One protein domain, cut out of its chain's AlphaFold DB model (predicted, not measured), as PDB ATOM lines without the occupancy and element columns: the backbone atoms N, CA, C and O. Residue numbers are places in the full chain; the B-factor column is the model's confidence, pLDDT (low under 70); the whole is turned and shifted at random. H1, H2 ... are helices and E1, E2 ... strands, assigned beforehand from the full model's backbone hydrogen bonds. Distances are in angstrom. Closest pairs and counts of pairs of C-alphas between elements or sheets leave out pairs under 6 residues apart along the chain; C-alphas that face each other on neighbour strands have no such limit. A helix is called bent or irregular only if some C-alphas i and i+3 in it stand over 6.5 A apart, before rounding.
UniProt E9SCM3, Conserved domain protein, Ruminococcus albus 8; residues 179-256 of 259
ATOM      1  N   GLU A 179      39.977 -29.054 -30.961       68.75
ATOM      2  CA  GLU A 179      40.639 -28.212 -31.959       68.75
ATOM      3  C   GLU A 179      41.605 -29.031 -32.822       68.75
ATOM      4  O   GLU A 179      41.644 -28.846 -34.042       68.75
ATOM      5  N   ASP A 180      42.300 -30.007 -32.232       66.38
ATOM      6  CA  ASP A 180      43.207 -30.872 -32.981       66.38
ATOM      7  C   ASP A 180      42.458 -31.770 -33.963       66.38
ATOM      8  O   ASP A 180      42.956 -32.050 -35.052       66.38
ATOM      9  N   ASN A 181      41.241 -32.195 -33.614       72.62
ATOM     10  CA  ASN A 181      40.378 -32.934 -34.534       72.62
ATOM     11  C   ASN A 181      39.936 -32.059 -35.714       72.62
ATOM     12  O   ASN A 181      39.840 -32.545 -36.842       72.62
ATOM     13  N   ALA A 182      39.674 -30.769 -35.479       79.62
ATOM     14  CA  ALA A 182      39.319 -29.835 -36.544       79.62
ATOM     15  C   ALA A 182      40.504 -29.567 -37.485       79.62
ATOM     16  O   ALA A 182      40.326 -29.546 -38.704       79.62
ATOM     17  N   ASP A 183      41.711 -29.407 -36.944       79.88
ATOM     18  CA  ASP A 183      42.923 -29.233 -37.747       79.88
ATOM     19  C   ASP A 183      43.321 -30.521 -38.477       79.88
ATOM     20  O   ASP A 183      43.634 -30.476 -39.669       79.88
ATOM     21  N   PHE A 184      43.188 -31.680 -37.832       84.44
ATOM     22  CA  PHE A 184      43.391 -32.971 -38.484       84.44
ATOM     23  C   PHE A 184      42.392 -33.193 -39.623       84.44
ATOM     24  O   PHE A 184      42.751 -33.687 -40.689       84.44
ATOM     25  N   LYS A 185      41.142 -32.750 -39.458       86.88
ATOM     26  CA  LYS A 185      40.158 -32.781 -40.541       86.88
ATOM     27  C   LYS A 185      40.611 -31.951 -41.747       86.88
ATOM     28  O   LYS A 185      40.459 -32.421 -42.869       86.88
ATOM     29  N   LYS A 186      41.212 -30.771 -41.544       90.69
ATOM     30  CA  LYS A 186      41.776 -29.972 -42.652       90.69
ATOM     31  C   LYS A 186      42.896 -30.721 -43.371       90.69
ATOM     32  O   LYS A 186      42.941 -30.694 -44.595       90.69
ATOM     33  N   VAL A 187      43.756 -31.414 -42.622       90.62
ATOM     34  CA  VAL A 187      44.810 -32.270 -43.188       90.62
ATOM     35  C   VAL A 187      44.196 -33.365 -44.065       90.62
ATOM     36  O   VAL A 187      44.577 -33.497 -45.227       90.62
ATOM     37  N   ILE A 188      43.190 -34.090 -43.560       91.69
ATOM     38  CA  ILE A 188      42.462 -35.103 -44.343       91.69
ATOM     39  C   ILE A 188      41.841 -34.481 -45.601       91.69
ATOM     40  O   ILE A 188      41.910 -35.076 -46.674       91.69
ATOM     41  N   GLU A 189      41.240 -33.295 -45.500       95.25
ATOM     42  CA  GLU A 189      40.632 -32.599 -46.638       95.25
ATOM     43  C   GLU A 189      41.664 -32.201 -47.706       95.25
ATOM     44  O   GLU A 189      41.381 -32.325 -48.896       95.25
ATOM     45  N   GLU A 190      42.860 -31.747 -47.322       96.75
ATOM     46  CA  GLU A 190      43.927 -31.398 -48.269       96.75
ATOM     47  C   GLU A 190      44.449 -32.629 -49.022       96.75
ATOM     48  O   GLU A 190      44.506 -32.598 -50.254       96.75
ATOM     49  N   PHE A 191      44.727 -33.739 -48.332       95.69
ATOM     50  CA  PHE A 191      45.076 -34.999 -49.006       95.69
ATOM     51  C   PHE A 191      43.902 -35.568 -49.815       95.69
ATOM     52  O   PHE A 191      44.091 -36.106 -50.906       95.69
ATOM     53  N   GLY A 192      42.668 -35.386 -49.339       94.38
ATOM     54  CA  GLY A 192      41.453 -35.757 -50.060       94.38
ATOM     55  C   GLY A 192      41.288 -35.001 -51.383       94.38
ATOM     56  O   GLY A 192      40.823 -35.585 -52.364       94.38
ATOM     57  N   ARG A 193      41.719 -33.733 -51.458       97.44
ATOM     58  CA  ARG A 193      41.754 -32.966 -52.718       97.44
ATOM     59  C   ARG A 193      42.769 -33.533 -53.703       97.44
ATOM     60  O   ARG A 193      42.441 -33.644 -54.881       97.44
ATOM     61  N   ILE A 194      43.953 -33.931 -53.231       97.00
ATOM     62  CA  ILE A 194      44.958 -34.603 -54.069       97.00
ATOM     63  C   ILE A 194      44.382 -35.916 -54.600       97.00
ATOM     64  O   ILE A 194      44.398 -36.152 -55.806       97.00
ATOM     65  N   SER A 195      43.783 -36.732 -53.725       94.00
ATOM     66  CA  SER A 195      43.125 -37.974 -54.140       94.00
ATOM     67  C   SER A 195      42.061 -37.715 -55.207       94.00
ATOM     68  O   SER A 195      42.117 -38.300 -56.282       94.00
ATOM     69  N   SER A 196      41.159 -36.759 -54.975       94.81
ATOM     70  CA  SER A 196      40.058 -36.436 -55.895       94.81
ATOM     71  C   SER A 196      40.523 -35.881 -57.246       94.81
ATOM     72  O   SER A 196      39.797 -35.971 -58.231       94.81
ATOM     73  N   LYS A 197      41.715 -35.277 -57.302       96.88
ATOM     74  CA  LYS A 197      42.309 -34.732 -58.531       96.88
ATOM     75  C   LYS A 197      42.834 -35.829 -59.461       96.88
ATOM     76  O   LYS A 197      42.838 -35.636 -60.675       96.88
ATOM     77  N   TYR A 198      43.291 -36.950 -58.902       96.12
ATOM     78  CA  TYR A 198      44.045 -37.972 -59.636       96.12
ATOM     79  C   TYR A 198      43.379 -39.349 -59.676       96.12
ATOM     80  O   TYR A 198      43.646 -40.120 -60.604       96.12
ATOM     81  N   ALA A 199      42.550 -39.671 -58.687       93.75
ATOM     82  CA  ALA A 199      41.807 -40.916 -58.637       93.75
ATOM     83  C   ALA A 199      40.569 -40.862 -59.543       93.75
ATOM     84  O   ALA A 199      39.966 -39.807 -59.751       93.75
ATOM     85  N   ASP A 200      40.177 -42.016 -60.073       91.19
ATOM     86  CA  ASP A 200      38.898 -42.173 -60.756       91.19
ATOM     87  C   ASP A 200      37.717 -42.166 -59.764       91.19
ATOM     88  O   ASP A 200      37.877 -42.079 -58.544       91.19
ATOM     89  N   SER A 201      36.493 -42.296 -60.281       89.31
ATOM     90  CA  SER A 201      35.279 -42.342 -59.455       89.31
ATOM     91  C   SER A 201      35.216 -43.531 -58.485       89.31
ATOM     92  O   SER A 201      34.324 -43.572 -57.642       89.31
ATOM     93  N   LEU A 202      36.107 -44.519 -58.629       87.50
ATOM     94  CA  LEU A 202      36.235 -45.680 -57.749       87.50
ATOM     95  C   LEU A 202      37.403 -45.532 -56.759       87.50
ATOM     96  O   LEU A 202      37.656 -46.457 -55.990       87.50
ATOM     97  N   GLY A 203      38.108 -44.396 -56.762       85.69
ATOM     98  CA  GLY A 203      39.253 -44.150 -55.887       85.69
ATOM     99  C   GLY A 203      40.548 -44.816 -56.360       85.69
ATOM    100  O   GLY A 203      41.462 -44.986 -55.555       85.69
ATOM    101  N   ARG A 204      40.638 -45.217 -57.635       90.06
ATOM    102  CA  ARG A 204      41.816 -45.886 -58.206       90.06
ATOM    103  C   ARG A 204      42.667 -44.913 -59.005       90.06
ATOM    104  O   ARG A 204      42.155 -44.051 -59.715       90.06
ATOM    105  N   TYR A 205      43.979 -45.100 -58.941       91.00
ATOM    106  CA  TYR A 205      44.945 -44.301 -59.690       91.00
ATOM    107  C   TYR A 205      45.452 -45.083 -60.907       91.00
ATOM    108  O   TYR A 205      45.848 -46.244 -60.786       91.00
ATOM    109  N   SER A 206      45.492 -44.440 -62.079       92.75
ATOM    110  CA  SER A 206      46.266 -44.953 -63.218       92.75
ATOM    111  C   SER A 206      47.767 -44.917 -62.899       92.75
ATOM    112  O   SER A 206      48.187 -44.173 -62.016       92.75
ATOM    113  N   ALA A 207      48.596 -45.674 -63.626       90.75
ATOM    114  CA  ALA A 207      50.046 -45.691 -63.396       90.75
ATOM    115  C   ALA A 207      50.674 -44.282 -63.437       90.75
ATOM    116  O   ALA A 207      51.456 -43.925 -62.563       90.75
ATOM    117  N   GLU A 208      50.265 -43.451 -64.399       91.69
ATOM    118  CA  GLU A 208      50.714 -42.057 -64.500       91.69
ATOM    119  C   GLU A 208      50.208 -41.199 -63.326       91.69
ATOM    120  O   GLU A 208      50.960 -40.416 -62.745       91.69
ATOM    121  N   ASN A 209      48.938 -41.362 -62.943       94.56
ATOM    122  CA  ASN A 209      48.341 -40.585 -61.860       94.56
ATOM    123  C   ASN A 209      48.847 -41.001 -60.474       94.56
ATOM    124  O   ASN A 209      48.864 -40.153 -59.588       94.56
ATOM    125  N   LYS A 210      49.300 -42.250 -60.281       93.75
ATOM    126  CA  LYS A 210      49.965 -42.692 -59.042       93.75
ATOM    127  C   LYS A 210      51.186 -41.825 -58.750       93.75
ATOM    128  O   LYS A 210      51.278 -41.251 -57.672       93.75
ATOM    129  N   VAL A 211      52.076 -41.679 -59.734       93.38
ATOM    130  CA  VAL A 211      53.319 -40.904 -59.590       93.38
ATOM    131  C   VAL A 211      53.014 -39.432 -59.306       93.38
ATOM    132  O   VAL A 211      53.582 -38.849 -58.385       93.38
ATOM    133  N   LYS A 212      52.070 -38.832 -60.043       95.75
ATOM    134  CA  LYS A 212      51.678 -37.426 -59.838       95.75
ATOM    135  C   LYS A 212      51.045 -37.188 -58.464       95.75
ATOM    136  O   LYS A 212      51.423 -36.240 -57.782       95.75
ATOM    137  N   ALA A 213      50.117 -38.054 -58.053       96.38
ATOM    138  CA  ALA A 213      49.460 -37.958 -56.753       96.38
ATOM    139  C   ALA A 213      50.452 -38.135 -55.600       96.38
ATOM    140  O   ALA A 213      50.406 -37.370 -54.641       96.38
ATOM    141  N   PHE A 214      51.360 -39.109 -55.711       96.38
ATOM    142  CA  PHE A 214      52.399 -39.352 -54.716       96.38
ATOM    143  C   PHE A 214      53.326 -38.143 -54.557       96.38
ATOM    144  O   PHE A 214      53.532 -37.687 -53.435       96.38
ATOM    145  N   ASN A 215      53.836 -37.586 -55.660       96.56
ATOM    146  CA  ASN A 215      54.741 -36.436 -55.607       96.56
ATOM    147  C   ASN A 215      54.069 -35.211 -54.967       96.56
ATOM    148  O   ASN A 215      54.642 -34.605 -54.066       96.56
ATOM    149  N   GLU A 216      52.830 -34.891 -55.356       98.00
ATOM    150  CA  GLU A 216      52.088 -33.760 -54.772       98.00
ATOM    151  C   GLU A 216      51.765 -33.993 -53.283       98.00
ATOM    152  O   GLU A 216      51.860 -33.073 -52.471       98.00
ATOM    153  N   ALA A 217      51.442 -35.231 -52.894       97.62
ATOM    154  CA  ALA A 217      51.235 -35.606 -51.494       97.62
ATOM    155  C   ALA A 217      52.528 -35.497 -50.665       97.62
ATOM    156  O   ALA A 217      52.494 -35.019 -49.529       97.62
ATOM    157  N   ALA A 218      53.666 -35.906 -51.227       97.12
ATOM    158  CA  ALA A 218      54.972 -35.820 -50.586       97.12
ATOM    159  C   ALA A 218      55.412 -34.359 -50.386       97.12
ATOM    160  O   ALA A 218      55.891 -34.007 -49.308       97.12
ATOM    161  N   GLU A 219      55.211 -33.497 -51.386       97.81
ATOM    162  CA  GLU A 219      55.468 -32.055 -51.281       97.81
ATOM    163  C   GLU A 219      54.588 -31.396 -50.215       97.81
ATOM    164  O   GLU A 219      55.090 -30.649 -49.372       97.81
ATOM    165  N   LEU A 220      53.289 -31.718 -50.193       97.50
ATOM    166  CA  LEU A 220      52.374 -31.231 -49.162       97.50
ATOM    167  C   LEU A 220      52.832 -31.652 -47.760       97.50
ATOM    168  O   LEU A 220      52.857 -30.819 -46.854       97.50
ATOM    169  N   ALA A 221      53.207 -32.920 -47.574       95.69
ATOM    170  CA  ALA A 221      53.658 -33.437 -46.285       95.69
ATOM    171  C   ALA A 221      54.942 -32.746 -45.802       95.69
ATOM    172  O   ALA A 221      55.003 -32.325 -44.647       95.69
ATOM    173  N   LYS A 222      55.938 -32.566 -46.683       93.25
ATOM    174  CA  LYS A 222      57.170 -31.822 -46.365       93.25
ATOM    175  C   LYS A 222      56.853 -30.400 -45.917       93.25
ATOM    176  O   LYS A 222      57.279 -29.995 -44.839       93.25
ATOM    177  N   LYS A 223      56.010 -29.694 -46.672       92.50
ATOM    178  CA  LYS A 223      55.575 -28.343 -46.315       92.50
ATOM    179  C   LYS A 223      54.840 -28.310 -44.973       92.50
ATOM    180  O   LYS A 223      55.091 -27.436 -44.152       92.50
ATOM    181  N   MET A 224      53.952 -29.270 -44.708       90.44
ATOM    182  CA  MET A 224      53.275 -29.373 -43.412       90.44
ATOM    183  C   MET A 224      54.262 -29.567 -42.256       90.44
ATOM    184  O   MET A 224      54.013 -29.049 -41.169       90.44
ATOM    185  N   TYR A 225      55.346 -30.310 -42.463       85.31
ATOM    186  CA  TYR A 225      56.385 -30.503 -41.453       85.31
ATOM    187  C   TYR A 225      57.209 -29.235 -41.231       85.31
ATOM    188  O   TYR A 225      57.377 -28.815 -40.088       85.31
ATOM    189  N   GLU A 226      57.641 -28.577 -42.307       81.12
ATOM    190  CA  GLU A 226      58.347 -27.288 -42.261       81.12
ATOM    191  C   GLU A 226      57.508 -26.213 -41.553       81.12
ATOM    192  O   GLU A 226      57.990 -25.529 -40.650       81.12
ATOM    193  N   ASP A 227      56.211 -26.150 -41.861       79.94
ATOM    194  CA  ASP A 227      55.249 -25.260 -41.210       79.94
ATOM    195  C   ASP A 227      54.896 -25.707 -39.772       79.94
ATOM    196  O   ASP A 227      54.108 -25.047 -39.086       79.94
ATOM    197  N   SER A 228      55.436 -26.834 -39.288       74.50
ATOM    198  CA  SER A 228      55.139 -27.458 -37.983       74.50
ATOM    199  C   SER A 228      53.645 -27.749 -37.756       74.50
ATOM    200  O   SER A 228      53.116 -27.658 -36.640       74.50
ATOM    201  N   ARG A 229      52.924 -28.060 -38.835       80.12
ATOM    202  CA  ARG A 229      51.530 -28.527 -38.814       80.12
ATOM    203  C   ARG A 229      51.431 -30.008 -38.447       80.12
ATOM    204  O   ARG A 229      50.406 -30.409 -37.906       80.12
ATOM    205  N   VAL A 230      52.474 -30.790 -38.712       83.25
ATOM    206  CA  VAL A 230      52.608 -32.208 -38.341       83.25
ATOM    207  C   VAL A 230      53.917 -32.422 -37.582       83.25
ATOM    208  O   VAL A 230      54.850 -31.638 -37.749       83.25
ATOM    209  N   VAL A 231      53.985 -33.475 -36.763       76.62
ATOM    210  CA  VAL A 231      55.165 -33.771 -35.926       76.62
ATOM    211  C   VAL A 231      56.135 -34.744 -36.583       76.62
ATOM    212  O   VAL A 231      57.307 -34.783 -36.227       76.62
ATOM    213  N   GLU A 232      55.657 -35.538 -37.539       83.69
ATOM    214  CA  GLU A 232      56.462 -36.542 -38.229       83.69
ATOM    215  C   GLU A 232      55.974 -36.711 -39.664       83.69
ATOM    216  O   GLU A 232      54.767 -36.671 -39.924       83.69
ATOM    217  N   VAL A 233      56.916 -36.940 -40.577       90.75
ATOM    218  CA  VAL A 233      56.658 -37.288 -41.975       90.75
ATOM    219  C   VAL A 233      57.546 -38.461 -42.364       90.75
ATOM    220  O   VAL A 233      58.752 -38.442 -42.133       90.75
ATOM    221  N   ARG A 234      56.944 -39.466 -42.996       93.56
ATOM    222  CA  ARG A 234      57.625 -40.586 -43.648       93.56
ATOM    223  C   ARG A 234      57.138 -40.678 -45.083       93.56
ATOM    224  O   ARG A 234      55.934 -40.717 -45.331       93.56
ATOM    225  N   ILE A 235      58.075 -40.701 -46.020       95.44
ATOM    226  CA  ILE A 235      57.801 -40.789 -47.454       95.44
ATOM    227  C   ILE A 235      58.478 -42.059 -47.953       95.44
ATOM    228  O   ILE A 235      59.693 -42.192 -47.830       95.44
ATOM    229  N   SER A 236      57.687 -42.974 -48.500       93.44
ATOM    230  CA  SER A 236      58.121 -44.296 -48.951       93.44
ATOM    231  C   SER A 236      57.764 -44.457 -50.434       93.44
ATOM    232  O   SER A 236      56.641 -44.858 -50.753       93.44
ATOM    233  N   PRO A 237      58.671 -44.076 -51.358       88.56
ATOM    234  CA  PRO A 237      58.418 -44.118 -52.802       88.56
ATOM    235  C   PRO A 237      58.184 -45.531 -53.339       88.56
ATOM    236  O   PRO A 237      57.370 -45.728 -54.235       88.56
ATOM    237  N   ASP A 238      58.870 -46.507 -52.754       87.44
ATOM    238  CA  ASP A 238      58.771 -47.942 -53.022       87.44
ATOM    239  C   ASP A 238      57.360 -48.501 -52.800       87.44
ATOM    240  O   ASP A 238      56.907 -49.364 -53.547       87.44
ATOM    241  N   THR A 239      56.653 -47.980 -51.799       86.19
ATOM    242  CA  THR A 239      55.280 -48.382 -51.455       86.19
ATOM    243  C   THR A 239      54.236 -47.332 -51.835       86.19
ATOM    244  O   THR A 239      53.061 -47.484 -51.504       86.19
ATOM    245  N   GLY A 240      54.638 -46.246 -52.506       88.12
ATOM    246  CA  GLY A 240      53.749 -45.137 -52.859       88.12
ATOM    247  C   GLY A 240      52.990 -44.569 -51.654       88.12
ATOM    248  O   GLY A 240      51.814 -44.217 -51.775       88.12
ATOM    249  N   ASN A 241      53.631 -44.544 -50.481       93.88
ATOM    250  CA  ASN A 241      53.008 -44.169 -49.217       93.88
ATOM    251  C   ASN A 241      53.625 -42.882 -48.662       93.88
ATOM    252  O   ASN A 241      54.844 -42.737 -48.568       93.88
ATOM    253  N   VAL A 242      52.764 -41.955 -48.253       96.06
ATOM    254  CA  VAL A 242      53.127 -40.775 -47.471       96.06
ATOM    255  C   VAL A 242      52.393 -40.866 -46.145       96.06
ATOM    256  O   VAL A 242      51.169 -40.764 -46.089       96.06
ATOM    257  N   THR A 243      53.138 -41.066 -45.067       94.00
ATOM    258  CA  THR A 243      52.596 -41.152 -43.714       94.00
ATOM    259  C   THR A 243      52.992 -39.922 -42.922       94.00
ATOM    260  O   THR A 243      54.157 -39.533 -42.892       94.00
ATOM    261  N   ILE A 244      52.020 -39.320 -42.253       92.06
ATOM    262  CA  ILE A 244      52.229 -38.190 -41.360       92.06
ATOM    263  C   ILE A 244      51.688 -38.523 -39.979       92.06
ATOM    264  O   ILE A 244      50.648 -39.172 -39.848       92.06
ATOM    265  N   LYS A 245      52.364 -38.036 -38.945       85.50
ATOM    266  CA  LYS A 245      51.818 -38.012 -37.590       85.50
ATOM    267  C   LYS A 245      51.350 -36.596 -37.307       85.50
ATOM    268  O   LYS A 245      52.150 -35.661 -37.266       85.50
ATOM    269  N   HIS A 246      50.041 -36.424 -37.176       81.88
ATOM    270  CA  HIS A 246      49.473 -35.146 -36.786       81.88
ATOM    271  C   HIS A 246      49.752 -34.872 -35.309       81.88
ATOM    272  O   HIS A 246      50.042 -35.783 -34.534       81.88
ATOM    273  N   ASN A 247      49.625 -33.601 -34.936       67.19
ATOM    274  CA  ASN A 247      49.858 -33.116 -33.586       67.19
ATOM    275  C   ASN A 247      49.074 -33.948 -32.563       67.19
ATOM    276  O   ASN A 247      49.715 -34.557 -31.731       67.19
ATOM    277  N   CYS A 248      47.767 -34.185 -32.715       67.00
ATOM    278  CA  CYS A 248      46.985 -35.051 -31.802       67.00
ATOM    279  C   CYS A 248      47.401 -36.536 -31.698       67.00
ATOM    280  O   CYS A 248      46.600 -37.375 -31.293       67.00
ATOM    281  N   GLY A 249      48.586 -36.928 -32.158       68.94
ATOM    282  CA  GLY A 249      49.074 -38.301 -32.123       68.94
ATOM    283  C   GLY A 249      48.427 -39.200 -33.172       68.94
ATOM    284  O   GLY A 249      48.828 -40.354 -33.308       68.94
ATOM    285  N   THR A 250      47.466 -38.682 -33.944       79.19
ATOM    286  CA  THR A 250      46.802 -39.440 -35.001       79.19
ATOM    287  C   THR A 250      47.690 -39.515 -36.233       79.19
ATOM    288  O   THR A 250      48.152 -38.499 -36.756       79.19
ATOM    289  N   THR A 251      47.891 -40.730 -36.724       86.62
ATOM    290  CA  THR A 251      48.618 -40.987 -37.964       86.62
ATOM    291  C   THR A 251      47.654 -40.993 -39.145       86.62
ATOM    292  O   THR A 251      46.596 -41.619 -39.090       86.62
ATOM    293  N   TYR A 252      48.034 -40.320 -40.226       91.75
ATOM    294  CA  TYR A 252      47.359 -40.394 -41.516       91.75
ATOM    295  C   TYR A 252      48.324 -40.945 -42.560       91.75
ATOM    296  O   TYR A 252      49.470 -40.504 -42.632       91.75
ATOM    297  N   SER A 253      47.851 -41.879 -43.382       94.06
ATOM    298  CA  SER A 253      48.620 -42.446 -44.487       94.06
ATOM    299  C   SER A 253      47.880 -42.217 -45.798       94.06
ATOM    300  O   SER A 253      46.739 -42.650 -45.968       94.06
ATOM    301  N   PHE A 254      48.545 -41.537 -46.724       94.19
ATOM    302  CA  PHE A 254      48.132 -41.404 -48.111       94.19
ATOM    303  C   PHE A 254      48.816 -42.492 -48.932       94.19
ATOM    304  O   PHE A 254      50.043 -42.552 -48.970       94.19
ATOM    305  N   ILE A 255      48.030 -43.343 -49.589       91.25
ATOM    306  CA  ILE A 255      48.540 -44.519 -50.295       91.25
ATOM    307  C   ILE A 255      48.055 -44.477 -51.744       91.25
ATOM    308  O   ILE A 255      46.848 -44.446 -52.002       91.25
ATOM    309  N   THR A 256      48.992 -44.489 -52.694       87.44
ATOM    310  CA  THR A 256      48.690 -44.597 -54.134       87.44
ATOM    311  C   THR A 256      48.781 -46.031 -54.656       87.44
ATOM    312  O   THR A 256      48.201 -46.353 -55.694       87.44
TER     313      THR A 256
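This is residues 179 to 256 of the 259 residues of the protein "Conserved domain protein" of Ruminococcus albus 8 (UniProt E9SCM3). A small wall of three antiparallel strands, E1, E2 and E3, is covered on one face by a hairpin of two long helices, H1 and H2, while its other face is bare. H2 packs on E1 and E2, H1 runs beside H2 with most of its contacts to the sheet at E3, and the two helices come together near the link that joins them and spread from each other toward its far end. The printed part has 78 residues with two named helices and three named strands, in the order H1 H2 E1 E2 E3; the sheet's order is E1 - E2 - E3, all antiparallel. The class is mixed, helices and strands, and the whole is compact, with a radius of gyration of the C-alphas of 12.1 A and spans of 35 by 24 by 17 A.

The longest strand of the sheet is E1, residues 230 to 236, 17.0 A from first to last C-alpha. E2 is residues 241 to 246, 15.8 A long, and E3 is residues 251 to 255, 12.8 A long, with C-alpha 255 at (48.540, -44.519, -50.295). H2, residues 207 to 226, measures 29.2 A and begins with C-alpha 207 at (50.046, -45.691, -63.396). H1, residues 179 to 198, measures 29.5 A and begins with C-alpha 179 at (40.639, -28.212, -31.959). Neither helix is bent.

The strands E1, E2 and E3 form a meander, each strand the antiparallel neighbour of the one before. E2 is the inner strand, and E1 and E3 are edge strands. E1 and E2 are a hairpin with 170 degrees between their directions; N 234 and O 243 are 2.8 A apart and N 236 and O 241 are 2.9 A apart, both within hydrogen-bond range. E2 and E3 are a second hairpin, at 161 degrees, with N 244 and O 252 at 2.8 A and N 254 and O 242 at 2.8 A within hydrogen-bond range. H2 is on the sheet at a height over the sheet of 8.6 A and lies over E1 and E2. On the local plane its line and that of E2 stand at 25 degrees, and it runs along the strands. Its closest C-alphas to E1 are those of Met 224 and Val 230, 5.8 A apart, and to E2 those of Ala 218 and Val 242, 6.1 A apart. H1 is on the same face, at a height over the sheet of 9.8 A; it lies over E2 and runs along the strands, at 10 degrees to E2 on the local plane. Its closest C-alphas to E3 are those of Phe 191 and Phe 254, 7.2 A apart. H1 and H2 on this one face give two layers, a sheet and the helices over it. The two helices touch and form a helical hairpin, with a shallow tilt of 27 degrees, opposite ways. H1 touches H2 with residues 191 to 198 alone, and H2 touches H1 with residues 209 to 217 alone; the closest C-alphas are those of Tyr 198 and Asn 209, 5.5 A apart. In H1 every O i to N i+4 pair is within hydrogen-bond range, and in H2 15 of 16 are.

The two C-alphas farthest apart are those of Glu 179 and Ala 207, at 37.2 A. The printed part runs from residue 179 to 256 of a chain of 259 residues and has no cut. The links H2 to E1, E1 to E2 and E2 to E3 are tight, and the link H1 to H2, with 8 residues, is short; no link is long. The mean pLDDT of the printed part is 89.0, and the model's confidence is under 70 at residues 179 to 180, which belong to H1, and at residues 247 to 249, between E2 and E3.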